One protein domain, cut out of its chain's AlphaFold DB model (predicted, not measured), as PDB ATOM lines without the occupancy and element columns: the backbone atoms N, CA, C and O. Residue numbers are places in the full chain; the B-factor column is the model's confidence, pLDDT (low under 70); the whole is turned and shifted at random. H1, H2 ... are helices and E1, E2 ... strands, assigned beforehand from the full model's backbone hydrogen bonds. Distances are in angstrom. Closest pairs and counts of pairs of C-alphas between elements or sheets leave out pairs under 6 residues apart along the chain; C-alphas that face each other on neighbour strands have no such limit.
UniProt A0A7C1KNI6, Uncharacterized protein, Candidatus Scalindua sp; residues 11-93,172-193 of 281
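What this domain is: This is residues 11 to 93 and 172 to 193 of the 281 residues of an uncharacterized protein of Candidatus Scalindua sp (UniProt A0A7C1KNI6). Little regular structure: residues 22 to 36 stick out from two small antiparallel sheets, E2 E5 E4 and E3 E6. The printed part has 105 residues, 40 in named elements, mostly strand: E1 E2 E3 H1 E4 E5 E6. It is loose, radius of gyration of the C-alphas 16.0 A, spanning 48 by 29 by 26 A.

How they stand to each other: E1, residues 18 to 20, pairs with no named strand. E5, residues 172 to 176, neighbours E2, residues 40 to 42, and E4, residues 85 to 91: find N 41 to O 173 and N 87 to O 174, each 2.8 A. E3, residues 47 to 55, neighbours E6, residues 185 to 191, with N 51 to O 188 at 2.8 A. H1, residues 67 to 72, both O i to N i+4 pairs within hydrogen-bond range, only grazes the first sheet.

Where its parts are: Find E1 at C-alpha 18 (126.587, 107.307, 198.037) and E6's end at C-alpha 191 (102.007, 87.040, 191.174).

The domain as a whole: C-alphas 93 and 172, across the cut, are 10.2 A apart; residues 73 to 79 have pLDDT under 70.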
ATOM      1  N   THR A  11     123.744 107.265 193.434       82.75
ATOM      2  CA  THR A  11     123.638 105.857 193.836       82.75
ATOM      3  C   THR A  11     123.940 105.739 195.322       82.75
ATOM      4  O   THR A  11     125.069 105.964 195.758       82.75
ATOM      5  N   ARG A  12     122.933 105.373 196.119       80.56
ATOM      6  CA  ARG A  12     123.097 105.141 197.559       80.56
ATOM      7  C   ARG A  12     123.978 103.911 197.798       80.56
ATOM      8  O   ARG A  12     123.702 102.847 197.255       80.56
ATOM      9  N   THR A  13     125.004 104.042 198.638       74.38
ATOM     10  CA  THR A  13     125.897 102.929 199.019       74.38
ATOM     11  C   THR A  13     125.769 102.542 200.490       74.38
ATOM     12  O   THR A  13     126.031 101.391 200.835       74.38
ATOM     13  N   ALA A  14     125.318 103.456 201.355       71.31
ATOM     14  CA  ALA A  14     124.963 103.161 202.744       71.31
ATOM     15  C   ALA A  14     123.850 104.093 203.258       71.31
ATOM     16  O   ALA A  14     123.178 104.783 202.492       71.31
ATOM     17  N   ALA A  15     123.628 104.115 204.576       69.25
ATOM     18  CA  ALA A  15     122.611 104.962 205.198       69.25
ATOM     19  C   ALA A  15     122.813 106.460 204.925       69.25
ATOM     20  O   ALA A  15     121.842 107.171 204.693       69.25
ATOM     21  N   THR A  16     124.064 106.918 204.920       77.25
ATOM     22  CA  THR A  16     124.432 108.340 204.824       77.25
ATOM     23  C   THR A  16     125.444 108.626 203.717       77.25
ATOM     24  O   THR A  16     125.992 109.723 203.652       77.25
ATOM     25  N   THR A  17     125.723 107.649 202.852       80.38
ATOM     26  CA  THR A  17     126.746 107.762 201.808       80.38
ATOM     27  C   THR A  17     126.244 107.229 200.472       80.38
ATOM     28  O   THR A  17     125.340 106.389 200.395       80.38
ATOM     29  N   GLY A  18     126.848 107.731 199.402       86.38
ATOM     30  CA  GLY A  18     126.587 107.307 198.037       86.38
ATOM     31  C   GLY A  18     127.651 107.823 197.085       86.38
ATOM     32  O   GLY A  18     128.637 108.434 197.502       86.38
ATOM     33  N   THR A  19     127.448 107.557 195.806       89.88
ATOM     34  CA  THR A  19     128.311 108.003 194.713       89.88
ATOM     35  C   THR A  19     127.490 108.765 193.690       89.88
ATOM     36  O   THR A  19     126.324 108.442 193.459       89.88
ATOM     37  N   LEU A  20     128.111 109.753 193.061       89.81
ATOM     38  CA  LEU A  20     127.569 110.408 191.878       89.81
ATOM     39  C   LEU A  20     128.069 109.675 190.629       89.81
ATOM     40  O   LEU A  20     129.132 109.054 190.649       89.81
ATOM     41  N   ASP A  21     127.307 109.748 189.544       90.38
ATOM     42  CA  ASP A  21     127.694 109.238 188.224       90.38
ATOM     43  C   ASP A  21     128.905 109.959 187.616       90.38
ATOM     44  O   ASP A  21     129.603 109.397 186.770       90.38
ATOM     45  N   ARG A  22     129.179 111.185 188.068       91.50
ATOM     46  CA  ARG A  22     130.346 111.994 187.700       91.50
ATOM     47  C   ARG A  22     130.823 112.846 188.873       91.50
ATOM     48  O   ARG A  22     130.134 112.975 189.883       91.50
ATOM     49  N   ASN A  23     132.016 113.424 188.744       89.50
ATOM     50  CA  ASN A  23     132.550 114.336 189.755       89.50
ATOM     51  C   ASN A  23     131.623 115.543 189.937       89.50
ATOM     52  O   ASN A  23     131.073 116.055 188.966       89.50
ATOM     53  N   TYR A  24     131.487 116.002 191.180       87.88
ATOM     54  CA  TYR A  24     130.740 117.214 191.492       87.88
ATOM     55  C   TYR A  24     131.456 118.442 190.910       87.88
ATOM     56  O   TYR A  24     132.643 118.642 191.173       87.88
ATOM     57  N   GLU A  25     130.742 119.242 190.118       86.50
ATOM     58  CA  GLU A  25     131.291 120.401 189.389       86.50
ATOM     59  C   GLU A  25     131.023 121.744 190.104       86.50
ATOM     60  O   GLU A  25     131.481 122.803 189.660       86.50
ATOM     61  N   GLY A  26     130.283 121.705 191.218       84.44
ATOM     62  CA  GLY A  26     129.991 122.863 192.065       84.44
ATOM     63  C   GLY A  26     131.060 123.134 193.125       84.44
ATOM     64  O   GLY A  26     132.043 122.402 193.282       84.44
ATOM     65  N   THR A  27     130.858 124.198 193.901       84.56
ATOM     66  CA  THR A  27     131.748 124.509 195.031       84.56
ATOM     67  C   THR A  27     131.404 123.611 196.214       84.56
ATOM     68  O   THR A  27     130.280 123.622 196.707       84.56
ATOM     69  N   THR A  28     132.369 122.833 196.707       83.00
ATOM     70  CA  THR A  28     132.160 121.997 197.892       83.00
ATOM     71  C   THR A  28     131.811 122.857 199.107       83.00
ATOM     72  O   THR A  28     132.579 123.720 199.526       83.00
ATOM     73  N   SER A  29     130.648 122.596 199.702       82.00
ATOM     74  CA  SER A  29     130.175 123.256 200.918       82.00
ATOM     75  C   SER A  29     129.598 122.225 201.879       82.00
ATOM     76  O   SER A  29     128.827 121.351 201.490       82.00
ATOM     77  N   THR A  30     129.938 122.348 203.160       81.88
ATOM     78  CA  THR A  30     129.351 121.544 204.246       81.88
ATOM     79  C   THR A  30     127.939 121.997 204.625       81.88
ATOM     80  O   THR A  30     127.286 121.353 205.443       81.88
ATOM     81  N   THR A  31     127.476 123.106 204.044       82.81
ATOM     82  CA  THR A  31     126.166 123.725 204.290       82.81
ATOM     83  C   THR A  31     125.324 123.826 203.020       82.81
ATOM     84  O   THR A  31     124.306 124.507 203.024       82.81
ATOM     85  N   ALA A  32     125.744 123.172 201.930       80.38
ATOM     86  CA  ALA A  32     124.939 123.109 200.719       80.38
ATOM     87  C   ALA A  32     123.638 122.345 200.985       80.38
ATOM     88  O   ALA A  32     123.652 121.240 201.537       80.38
ATOM     89  N   ASP A  33     122.532 122.932 200.545       79.44
ATOM     90  CA  ASP A  33     121.258 122.240 200.455       79.44
ATOM     91  C   ASP A  33     121.226 121.406 199.173       79.44
ATOM     92  O   ASP A  33     121.741 121.805 198.127       79.44
ATOM     93  N   TYR A  34     120.615 120.230 199.254       78.75
ATOM     94  CA  TYR A  34     120.431 119.338 198.119       78.75
ATOM     95  C   TYR A  34     119.041 118.714 198.173       78.75
ATOM     96  O   TYR A  34     118.450 118.558 199.244       78.75
ATOM     97  N   VAL A  35     118.536 118.318 197.008       76.88
ATOM     98  CA  VAL A  35     117.290 117.561 196.889       76.88
ATOM     99  C   VAL A  35     117.586 116.272 196.136       76.88
ATOM    100  O   VAL A  35     118.236 116.291 195.093       76.88
ATOM    101  N   ILE A  36     117.148 115.144 196.693       78.94
ATOM    102  CA  ILE A  36     117.268 113.827 196.067       78.94
ATOM    103  C   ILE A  36     115.869 113.381 195.668       78.94
ATOM    104  O   ILE A  36     114.969 113.336 196.506       78.94
ATOM    105  N   PHE A  37     115.717 113.006 194.403       77.44
ATOM    106  CA  PHE A  37     114.488 112.428 193.880       77.44
ATOM    107  C   PHE A  37     114.674 110.939 193.671       77.44
ATOM    108  O   PHE A  37     115.655 110.504 193.072       77.44
ATOM    109  N   GLN A  38     113.701 110.166 194.141       81.75
ATOM    110  CA  GLN A  38     113.545 108.782 193.733       81.75
ATOM    111  C   GLN A  38     112.437 108.726 192.687       81.75
ATOM    112  O   GLN A  38     111.270 108.983 192.982       81.75
ATOM    113  N   ASP A  39     112.804 108.405 191.456       82.75
ATOM    114  CA  ASP A  39     111.874 108.232 190.344       82.75
ATOM    115  C   ASP A  39     111.703 106.757 189.957       82.75
ATOM    116  O   ASP A  39     110.687 106.408 189.354       82.75
ATOM    117  N   ILE A  40     112.645 105.890 190.343       87.44
ATOM    118  CA  ILE A  40     112.618 104.440 190.131       87.44
ATOM    119  C   ILE A  40     112.288 103.713 191.438       87.44
ATOM    120  O   ILE A  40     112.945 103.889 192.462       87.44
ATOM    121  N   PHE A  41     111.298 102.827 191.367       88.81
ATOM    122  CA  PHE A  41     110.793 102.051 192.492       88.81
ATOM    123  C   PHE A  41     110.818 100.554 192.184       88.81
ATOM    124  O   PHE A  41     110.452 100.114 191.087       88.81
ATOM    125  N   ARG A  42     111.208  99.758 193.183       90.62
ATOM    126  CA  ARG A  42     111.158  98.292 193.142       90.62
ATOM    127  C   ARG A  42     109.779  97.797 193.566       90.62
ATOM    128  O   ARG A  42     109.264  98.173 194.615       90.62
ATOM    129  N   THR A  43     109.183  96.907 192.781       91.44
ATOM    130  CA  THR A  43     107.979  96.176 193.206       91.44
ATOM    131  C   THR A  43     108.346  95.002 194.112       91.44
ATOM    132  O   THR A  43     109.510  94.625 194.205       91.44
ATOM    133  N   HIS A  44     107.355  94.328 194.699       90.25
ATOM    134  CA  HIS A  44     107.584  93.039 195.369       90.25
ATOM    135  C   HIS A  44     108.282  92.010 194.454       90.25
ATOM    136  O   HIS A  44     108.108  92.025 193.230       90.25
ATOM    137  N   GLY A  45     109.066  91.109 195.050       89.62
ATOM    138  CA  GLY A  45     109.846  90.092 194.341       89.62
ATOM    139  C   GLY A  45     109.005  89.009 193.671       89.62
ATOM    140  O   GLY A  45     109.402  88.437 192.658       89.62
ATOM    141  N   ASP A  46     107.803  88.765 194.191       89.12
ATOM    142  CA  ASP A  46     106.829  87.836 193.619       89.12
ATOM    143  C   ASP A  46     106.016  88.415 192.448       89.12
ATOM    144  O   ASP A  46     105.149  87.732 191.897       89.12
ATOM    145  N   VAL A  47     106.279  89.651 192.019       90.56
ATOM    146  CA  VAL A  47     105.589  90.259 190.878       90.56
ATOM    147  C   VAL A  47     106.109  89.640 189.574       90.56
ATOM    148  O   VAL A  47     107.264  89.809 189.173       90.56
ATOM    149  N   ASN A  48     105.234  88.926 188.863       88.88
ATOM    150  CA  ASN A  48     105.535  88.386 187.537       88.88
ATOM    151  C   ASN A  48     105.288  89.427 186.443       88.88
ATOM    152  O   ASN A  48     106.132  89.661 185.582       88.88
ATOM    153  N   GLN A  49     104.100  90.036 186.479       87.69
ATOM    154  CA  GLN A  49     103.648  90.988 185.474       87.69
ATOM    155  C   GLN A  49     102.745  92.045 186.102       87.69
ATOM    156  O   GLN A  49     101.774  91.717 186.780       87.69
ATOM    157  N   LEU A  50     103.007  93.309 185.794       87.19
ATOM    158  CA  LEU A  50     102.153  94.434 186.166       87.19
ATOM    159  C   LEU A  50     100.950  94.528 185.218       87.19
ATOM    160  O   LEU A  50     101.082  94.323 184.012       87.19
ATOM    161  N   LYS A  51      99.761  94.796 185.763       82.81
ATOM    162  CA  LYS A  51      98.505  94.874 184.997       82.81
ATOM    163  C   LYS A  51      97.862  96.250 185.017       82.81
ATOM    164  O   LYS A  51      97.224  96.619 184.037       82.81
ATOM    165  N   LEU A  52      97.949  96.958 186.137       79.31
ATOM    166  CA  LEU A  52      97.317  98.262 186.297       79.31
ATOM    167  C   LEU A  52      98.042  99.051 187.384       79.31
ATOM    168  O   LEU A  52      98.209  98.517 188.476       79.31
ATOM    169  N   PHE A  53      98.366 100.313 187.119       80.25
ATOM    170  CA  PHE A  53      98.727 101.299 188.140       80.25
ATOM    171  C   PHE A  53      97.633 102.356 188.228       80.25
ATOM    172  O   PHE A  53      97.144 102.824 187.197       80.25
ATOM    173  N   ARG A  54      97.265 102.774 189.438       76.50
ATOM    174  CA  ARG A  54      96.364 103.915 189.653       76.50
ATOM    175  C   ARG A  54      97.031 104.947 190.545       76.50
ATOM    176  O   ARG A  54      97.599 104.587 191.566       76.50
ATOM    177  N   ASN A  55      96.918 106.215 190.174       72.50
ATOM    178  CA  ASN A  55      97.249 107.328 191.048       72.50
ATOM    179  C   ASN A  55      96.007 107.647 191.896       72.50
ATOM    180  O   ASN A  55      94.963 108.003 191.342       72.50
ATOM    181  N   LEU A  56      96.101 107.490 193.221       68.62
ATOM    182  CA  LEU A  56      94.984 107.773 194.129       68.62
ATOM    183  C   LEU A  56      94.654 109.264 194.208       68.62
ATOM    184  O   LEU A  56      93.472 109.594 194.254       68.62
ATOM    185  N   GLY A  57      95.663 110.141 194.155       69.62
ATOM    186  CA  GLY A  57      95.471 111.594 194.220       69.62
ATOM    187  C   GLY A  57      94.610 112.118 193.071       69.62
ATOM    188  O   GLY A  57      93.747 112.969 193.266       69.62
ATOM    189  N   GLN A  58      94.748 111.519 191.883       73.00
ATOM    190  CA  GLN A  58      94.009 111.935 190.683       73.00
ATOM    191  C   GLN A  58      92.845 111.013 190.308       73.00
ATOM    192  O   GLN A  58      92.147 111.292 189.335       73.00
ATOM    193  N   GLN A  59      92.662 109.892 191.014       75.94
ATOM    194  CA  GLN A  59      91.728 108.815 190.651       75.94
ATOM    195  C   GLN A  59      91.879 108.323 189.195       75.94
ATOM    196  O   GLN A  59      90.930 107.831 188.581       75.94
ATOM    197  N   ARG A  60      93.082 108.442 188.620       76.81
ATOM    198  CA  ARG A  60      93.376 108.094 187.220       76.81
ATOM    199  C   ARG A  60      94.332 106.914 187.134       76.81
ATOM    200  O   ARG A  60      95.217 106.737 187.968       76.81
ATOM    201  N   THR A  61      94.151 106.095 186.103       80.62
ATOM    202  CA  THR A  61      95.135 105.074 185.722       80.62
ATOM    203  C   THR A  61      96.353 105.774 185.123       80.62
ATOM    204  O   THR A  61      96.188 106.718 184.351       80.62
ATOM    205  N   PHE A  62      97.555 105.313 185.463       83.94
ATOM    206  CA  PHE A  62      98.767 105.823 184.825       83.94
ATOM    207  C   PHE A  62      98.761 105.521 183.330       83.94
ATOM    208  O   PHE A  62      98.349 104.439 182.902       83.94
ATOM    209  N   VAL A  63      99.267 106.465 182.543       83.94
ATOM    210  CA  VAL A  63      99.585 106.201 181.142       83.94
ATOM    211  C   VAL A  63     100.870 105.380 181.115       83.94
ATOM    212  O   VAL A  63     101.900 105.820 181.626       83.94
ATOM    213  N   TYR A  64     100.802 104.179 180.545       82.75
ATOM    214  CA  TYR A  64     101.998 103.390 180.283       82.75
ATOM    215  C   TYR A  64     102.668 103.915 179.022       82.75
ATOM    216  O   TYR A  64     102.070 103.869 177.948       82.75
ATOM    217  N   ALA A  65     103.898 104.394 179.168       83.25
ATOM    218  CA  ALA A  65     104.765 104.713 178.045       83.25
ATOM    219  C   ALA A  65     105.790 103.588 177.858       83.25
ATOM    220  O   ALA A  65     106.206 102.927 178.814       83.25
ATOM    221  N   SER A  66     106.203 103.354 176.617       83.31
ATOM    222  CA  SER A  66     107.439 102.618 176.347       83.31
ATOM    223  C   SER A  66     108.657 103.439 176.786       83.31
ATOM    224  O   SER A  66     108.569 104.660 176.913       83.31
ATOM    225  N   ASN A  67     109.814 102.792 176.982       80.25
ATOM    226  CA  ASN A  67     111.057 103.507 177.311       80.25
ATOM    227  C   ASN A  67     111.365 104.611 176.283       80.25
ATOM    228  O   ASN A  67     111.696 105.723 176.666       80.25
ATOM    229  N   SER A  68     111.169 104.347 174.987       80.25
ATOM    230  CA  SER A  68     111.423 105.334 173.932       80.25
ATOM    231  C   SER A  68     110.437 106.505 173.946       80.25
ATOM    232  O   SER A  68     110.827 107.640 173.680       80.25
ATOM    233  N   GLU A  69     109.161 106.264 174.253       80.00
ATOM    234  CA  GLU A  69     108.173 107.337 174.420       80.00
ATOM    235  C   GLU A  69     108.454 108.182 175.657       80.00
ATOM    236  O   GLU A  69     108.247 109.392 175.618       80.00
ATOM    237  N   PHE A  70     108.937 107.551 176.724       81.38
ATOM    238  CA  PHE A  70     109.328 108.220 177.954       81.38
ATOM    239  C   PHE A  70     110.559 109.099 177.748       81.38
ATOM    240  O   PHE A  70     110.512 110.278 178.078       81.38
ATOM    241  N   ASP A  71     111.603 108.577 177.101       74.44
ATOM    242  CA  ASP A  71     112.804 109.348 176.765       74.44
ATOM    243  C   ASP A  71     112.455 110.528 175.836       74.44
ATOM    244  O   ASP A  71     112.933 111.648 176.017       74.44
ATOM    245  N   ARG A  72     111.542 110.316 174.872       75.88
ATOM    246  CA  ARG A  72     111.054 111.369 173.962       75.88
ATOM    247  C   ARG A  72     110.163 112.400 174.652       75.88
ATOM    248  O   ARG A  72     110.070 113.522 174.163       75.88
ATOM    249  N   ALA A  73     109.510 112.053 175.757       67.62
ATOM    250  CA  ALA A  73     108.721 113.007 176.532       67.62
ATOM    251  C   ALA A  73     109.595 114.078 177.214       67.62
ATOM    252  O   ALA A  73     109.035 114.985 177.823       67.62
ATOM    253  N   VAL A  74     110.931 113.987 177.080       64.06
ATOM    254  CA  VAL A  74     111.944 114.870 177.676       64.06
ATOM    255  C   VAL A  74     111.569 115.193 179.120       64.06
ATOM    256  O   VAL A  74     111.208 116.334 179.425       64.06
ATOM    257  N   PRO A  75     111.585 114.183 180.010       60.97
ATOM    258  CA  PRO A  75     111.308 114.391 181.415       60.97
ATOM    259  C   PRO A  75     112.321 115.395 181.969       60.97
ATOM    260  O   PRO A  75     113.481 115.078 182.220       60.97
ATOM    261  N   THR A  76     111.914 116.656 182.082       64.69
ATOM    262  CA  THR A  76     112.761 117.708 182.634       64.69
ATOM    263  C   THR A  76     112.723 117.521 184.133       64.69
ATOM    264  O   THR A  76     111.787 117.996 184.759       64.69
ATOM    265  N   ILE A  77     113.699 116.806 184.697       61.28
ATOM    266  CA  ILE A  77     113.824 116.448 186.129       61.28
ATOM    267  C   ILE A  77     113.622 117.609 187.121       61.28
ATOM    268  O   ILE A  77     113.419 117.375 188.303       61.28
ATOM    269  N   THR A  78     113.605 118.849 186.633       66.19
ATOM    270  CA  THR A  78     113.214 120.066 187.350       66.19
ATOM    271  C   THR A  78     111.709 120.188 187.635       66.19
ATOM    272  O   THR A  78     111.308 121.099 188.357       66.19
ATOM    273  N   GLN A  79     110.859 119.340 187.053       68.81
ATOM    274  CA  GLN A  79     109.416 119.345 187.281       68.81
ATOM    275  C   GLN A  79     109.027 118.256 188.276       68.81
ATOM    276  O   GLN A  79     109.027 117.074 187.946       68.81
ATOM    277  N   GLU A  80     108.616 118.671 189.468       72.62
ATOM    278  CA  GLU A  80     107.979 117.805 190.456       72.62
ATOM    279  C   GLU A  80     106.462 117.995 190.413       72.62
ATOM    280  O   GLU A  80     105.962 119.118 190.316       72.62
ATOM    281  N   SER A  81     105.705 116.903 190.475       79.31
ATOM    282  CA  SER A  81     104.240 116.934 190.592       79.31
ATOM    283  C   SER A  81     103.731 115.521 190.887       79.31
ATOM    284  O   SER A  81     104.488 114.558 190.930       79.31
ATOM    285  N   GLU A  82     102.425 115.357 191.071       80.69
ATOM    286  CA  GLU A  82     101.811 114.033 191.048       80.69
ATOM    287  C   GLU A  82     102.098 113.328 189.708       80.69
ATOM    288  O   GLU A  82     101.775 113.883 188.645       80.69
ATOM    289  N   PRO A  83     102.654 112.106 189.732       83.50
ATOM    290  CA  PRO A  83     103.050 111.403 188.529       83.50
ATOM    291  C   PRO A  83     101.819 110.969 187.734       83.50
ATOM    292  O   PRO A  83     100.784 110.575 188.284       83.50
ATOM    293  N   ARG A  84     101.939 111.024 186.410       83.56
ATOM    294  CA  ARG A  84     100.867 110.691 185.455       83.56
ATOM    295  C   ARG A  84     101.270 109.593 184.480       83.56
ATOM    296  O   ARG A  84     100.404 108.924 183.915       83.56
ATOM    297  N   ILE A  85     102.573 109.396 184.309       84.19
ATOM    298  CA  ILE A  85     103.165 108.403 183.420       84.19
ATOM    299  C   ILE A  85     103.952 107.407 184.271       84.19
ATOM    300  O   ILE A  85     104.633 107.797 185.220       84.19
ATOM    301  N   GLY A  86     103.824 106.124 183.947       86.81
ATOM    302  CA  GLY A  86     104.596 105.049 184.563       86.81
ATOM    303  C   GLY A  86     105.223 104.161 183.495       86.81
ATOM    304  O   GLY A  86     104.579 103.848 182.493       86.81
ATOM    305  N   VAL A  87     106.465 103.739 183.709       88.94
ATOM    306  CA  VAL A  87     107.219 102.909 182.760       88.94
ATOM    307  C   VAL A  87     107.853 101.736 183.473       88.94
ATOM    308  O   VAL A  87     108.445 101.882 184.536       88.94
ATOM    309  N   VAL A  88     107.750 100.555 182.870       89.12
ATOM    310  CA  VAL A  88     108.457  99.371 183.357       89.12
ATOM    311  C   VAL A  88     109.856  99.370 182.755       89.12
ATOM    312  O   VAL A  88     110.013  99.141 181.557       89.12
ATOM    313  N   ARG A  89     110.875  99.606 183.585       86.75
ATOM    314  CA  ARG A  89     112.277  99.684 183.139       86.75
ATOM    315  C   ARG A  89     112.913  98.317 182.910       86.75
ATOM    316  O   ARG A  89     113.879  98.211 182.163       86.75
ATOM    317  N   GLY A  90     112.358  97.274 183.520       89.62
ATOM    318  CA  GLY A  90     112.858  95.908 183.418       89.62
ATOM    319  C   GLY A  90     112.844  95.212 184.770       89.62
ATOM    320  O   GLY A  90     112.017  95.529 185.628       89.62
ATOM    321  N   ARG A  91     113.754  94.252 184.944       88.69
ATOM    322  CA  ARG A  91     114.034  93.631 186.237       88.69
ATOM    323  C   ARG A  91     115.371  94.134 186.748       88.69
ATOM    324  O   ARG A  91     116.330  94.188 185.984       88.69
ATOM    325  N   ASP A  92     115.411  94.489 188.019       87.75
ATOM    326  CA  ASP A  92     116.680  94.652 188.704       87.75
ATOM    327  C   ASP A  92     117.279  93.269 188.943       87.75
ATOM    328  O   ASP A  92     116.543  92.339 189.234       87.75
ATOM    329  N   THR A  93     118.585  93.099 188.784       88.00
ATOM    330  CA  THR A  93     119.272  91.831 189.081       88.00
ATOM    331  C   THR A  93     120.421  92.036 190.058       88.00
ATOM    332  O   THR A  93     121.339  91.216 190.123       88.00
ATOM    333  N   LEU A 172     111.211  96.883 188.089       91.88
ATOM    334  CA  LEU A 172     111.457  98.307 188.273       91.88
ATOM    335  C   LEU A 172     110.406  99.132 187.540       91.88
ATOM    336  O   LEU A 172     110.130  98.902 186.356       91.88
ATOM    337  N   VAL A 173     109.851 100.112 188.246       90.88
ATOM    338  CA  VAL A 173     108.872 101.061 187.717       90.88
ATOM    339  C   VAL A 173     109.419 102.464 187.890       90.88
ATOM    340  O   VAL A 173     109.775 102.845 188.998       90.88
ATOM    341  N   GLN A 174     109.467 103.219 186.801       89.56
ATOM    342  CA  GLN A 174     109.828 104.628 186.812       89.56
ATOM    343  C   GLN A 174     108.573 105.488 186.660       89.56
ATOM    344  O   GLN A 174     107.709 105.170 185.836       89.56
ATOM    345  N   PHE A 175     108.465 106.561 187.439       87.31
ATOM    346  CA  PHE A 175     107.340 107.495 187.389       87.31
ATOM    347  C   PHE A 175     107.746 108.863 186.839       87.31
ATOM    348  O   PHE A 175     108.862 109.325 187.049       87.31
ATOM    349  N   TRP A 176     106.808 109.520 186.150       85.50
ATOM    350  CA  TRP A 176     106.979 110.887 185.660       85.50
ATOM    351  C   TRP A 176     105.709 111.745 185.796       85.50
ATOM    352  O   TRP A 176     104.616 111.267 185.448       85.50
ATOM    353  N   PRO A 177     105.829 113.027 186.206       85.81
ATOM    354  CA  PRO A 177     106.996 113.644 186.869       85.81
ATOM    355  C   PRO A 177     107.375 112.929 188.177       85.81
ATOM    356  O   PRO A 177     106.527 112.210 188.706       85.81
ATOM    357  N   PRO A 178     108.611 113.062 188.694       81.94
ATOM    358  CA  PRO A 178     108.949 112.557 190.016       81.94
ATOM    359  C   PRO A 178     107.968 113.131 191.047       81.94
ATOM    360  O   PRO A 178     107.574 114.302 190.952       81.94
ATOM    361  N   PRO A 179     107.525 112.307 192.007       81.00
ATOM    362  CA  PRO A 179     106.540 112.738 192.980       81.00
ATOM    363  C   PRO A 179     107.137 113.804 193.910       81.00
ATOM    364  O   PRO A 179     108.158 113.568 194.549       81.00
ATOM    365  N   ALA A 180     106.476 114.964 194.008       79.44
ATOM    366  CA  ALA A 180     106.880 116.048 194.913       79.44
ATOM    367  C   ALA A 180     106.758 115.646 196.395       79.44
ATOM    368  O   ALA A 180     107.514 116.094 197.259       79.44
ATOM    369  N   ASP A 181     105.786 114.784 196.705       78.44
ATOM    370  CA  ASP A 181     105.469 114.284 198.040       78.44
ATOM    371  C   ASP A 181     105.436 112.747 198.059       78.44
ATOM    372  O   ASP A 181     105.330 112.107 197.016       78.44
ATOM    373  N   SER A 182     105.484 112.136 199.250       75.25
ATOM    374  CA  SER A 182     105.221 110.696 199.363       75.25
ATOM    375  C   SER A 182     103.794 110.423 198.892       75.25
ATOM    376  O   SER A 182     102.834 110.985 199.424       75.25
ATOM    377  N   ILE A 183     103.662 109.581 197.874       75.69
ATOM    378  CA  ILE A 183     102.379 109.188 197.305       75.69
ATOM    379  C   ILE A 183     102.175 107.695 197.475       75.69
ATOM    380  O   ILE A 183     103.125 106.916 197.437       75.69
ATOM    381  N   GLY A 184     100.915 107.294 197.607       78.81
ATOM    382  CA  GLY A 184     100.547 105.895 197.544       78.81
ATOM    383  C   GLY A 184     100.091 105.491 196.147       78.81
ATOM    384  O   GLY A 184      99.063 105.978 195.671       78.81
ATOM    385  N   VAL A 185     100.815 104.573 195.501       80.50
ATOM    386  CA  VAL A 185     100.450 104.062 194.170       80.50
ATOM    387  C   VAL A 185      99.943 102.615 194.244       80.50
ATOM    388  O   VAL A 185     100.756 101.688 194.267       80.50
ATOM    389  N   PRO A 186      98.610 102.397 194.242       80.81
ATOM    390  CA  PRO A 186      98.007 101.099 194.002       80.81
ATOM    391  C   PRO A 186      98.491 100.474 192.709       80.81
ATOM    392  O   PRO A 186      98.387 101.086 191.636       80.81
ATOM    393  N   TYR A 187      98.852  99.199 192.777       82.50
ATOM    394  CA  TYR A 187      99.043  98.416 191.570       82.50
ATOM    395  C   TYR A 187      98.458  97.012 191.641       82.50
ATOM    396  O   TYR A 187      98.419  96.356 192.682       82.50
ATOM    397  N   LYS A 188      97.991  96.548 190.480       82.38
ATOM    398  CA  LYS A 188      97.552  95.175 190.243       82.38
ATOM    399  C   LYS A 188      98.626  94.426 189.490       82.38
ATOM    400  O   LYS A 188      99.195  94.947 188.527       82.38
ATOM    401  N   TYR A 189      98.824  93.174 189.861       86.56
ATOM    402  CA  TYR A 189      99.815  92.328 189.227       86.56
ATOM    403  C   TYR A 189      99.394  90.866 189.185       86.56
ATOM    404  O   TYR A 189      98.532  90.415 189.937       86.56
ATOM    405  N   ILE A 190     100.026  90.129 188.276       83.06
ATOM    406  CA  ILE A 190     100.093  88.675 188.325       83.06
ATOM    407  C   ILE A 190     101.282  88.322 189.201       83.06
ATOM    408  O   ILE A 190     102.408  88.749 188.932       83.06
ATOM    409  N   ARG A 191     101.013  87.537 190.235       86.69
ATOM    410  CA  ARG A 191     102.007  87.040 191.174       86.69
ATOM    411  C   ARG A 191     102.582  85.700 190.711       86.69
ATOM    412  O   ARG A 191     101.871  84.901 190.103       86.69
ATOM    413  N   ILE A 192     103.848  85.446 191.019       84.38
ATOM    414  CA  ILE A 192     104.455  84.116 190.961       84.38
ATOM    415  C   ILE A 192     103.991  83.351 192.202       84.38
ATOM    416  O   ILE A 192     104.301  83.732 193.331       84.38
ATOM    417  N   MET A 193     103.208  82.296 191.995       83.44
ATOM    418  CA  MET A 193     102.764  81.438 193.092       83.44
ATOM    419  C   MET A 193     103.943  80.598 193.590       83.44
ATOM    420  O   MET A 193     104.704  80.096 192.757       83.44
TER     421      MET A 193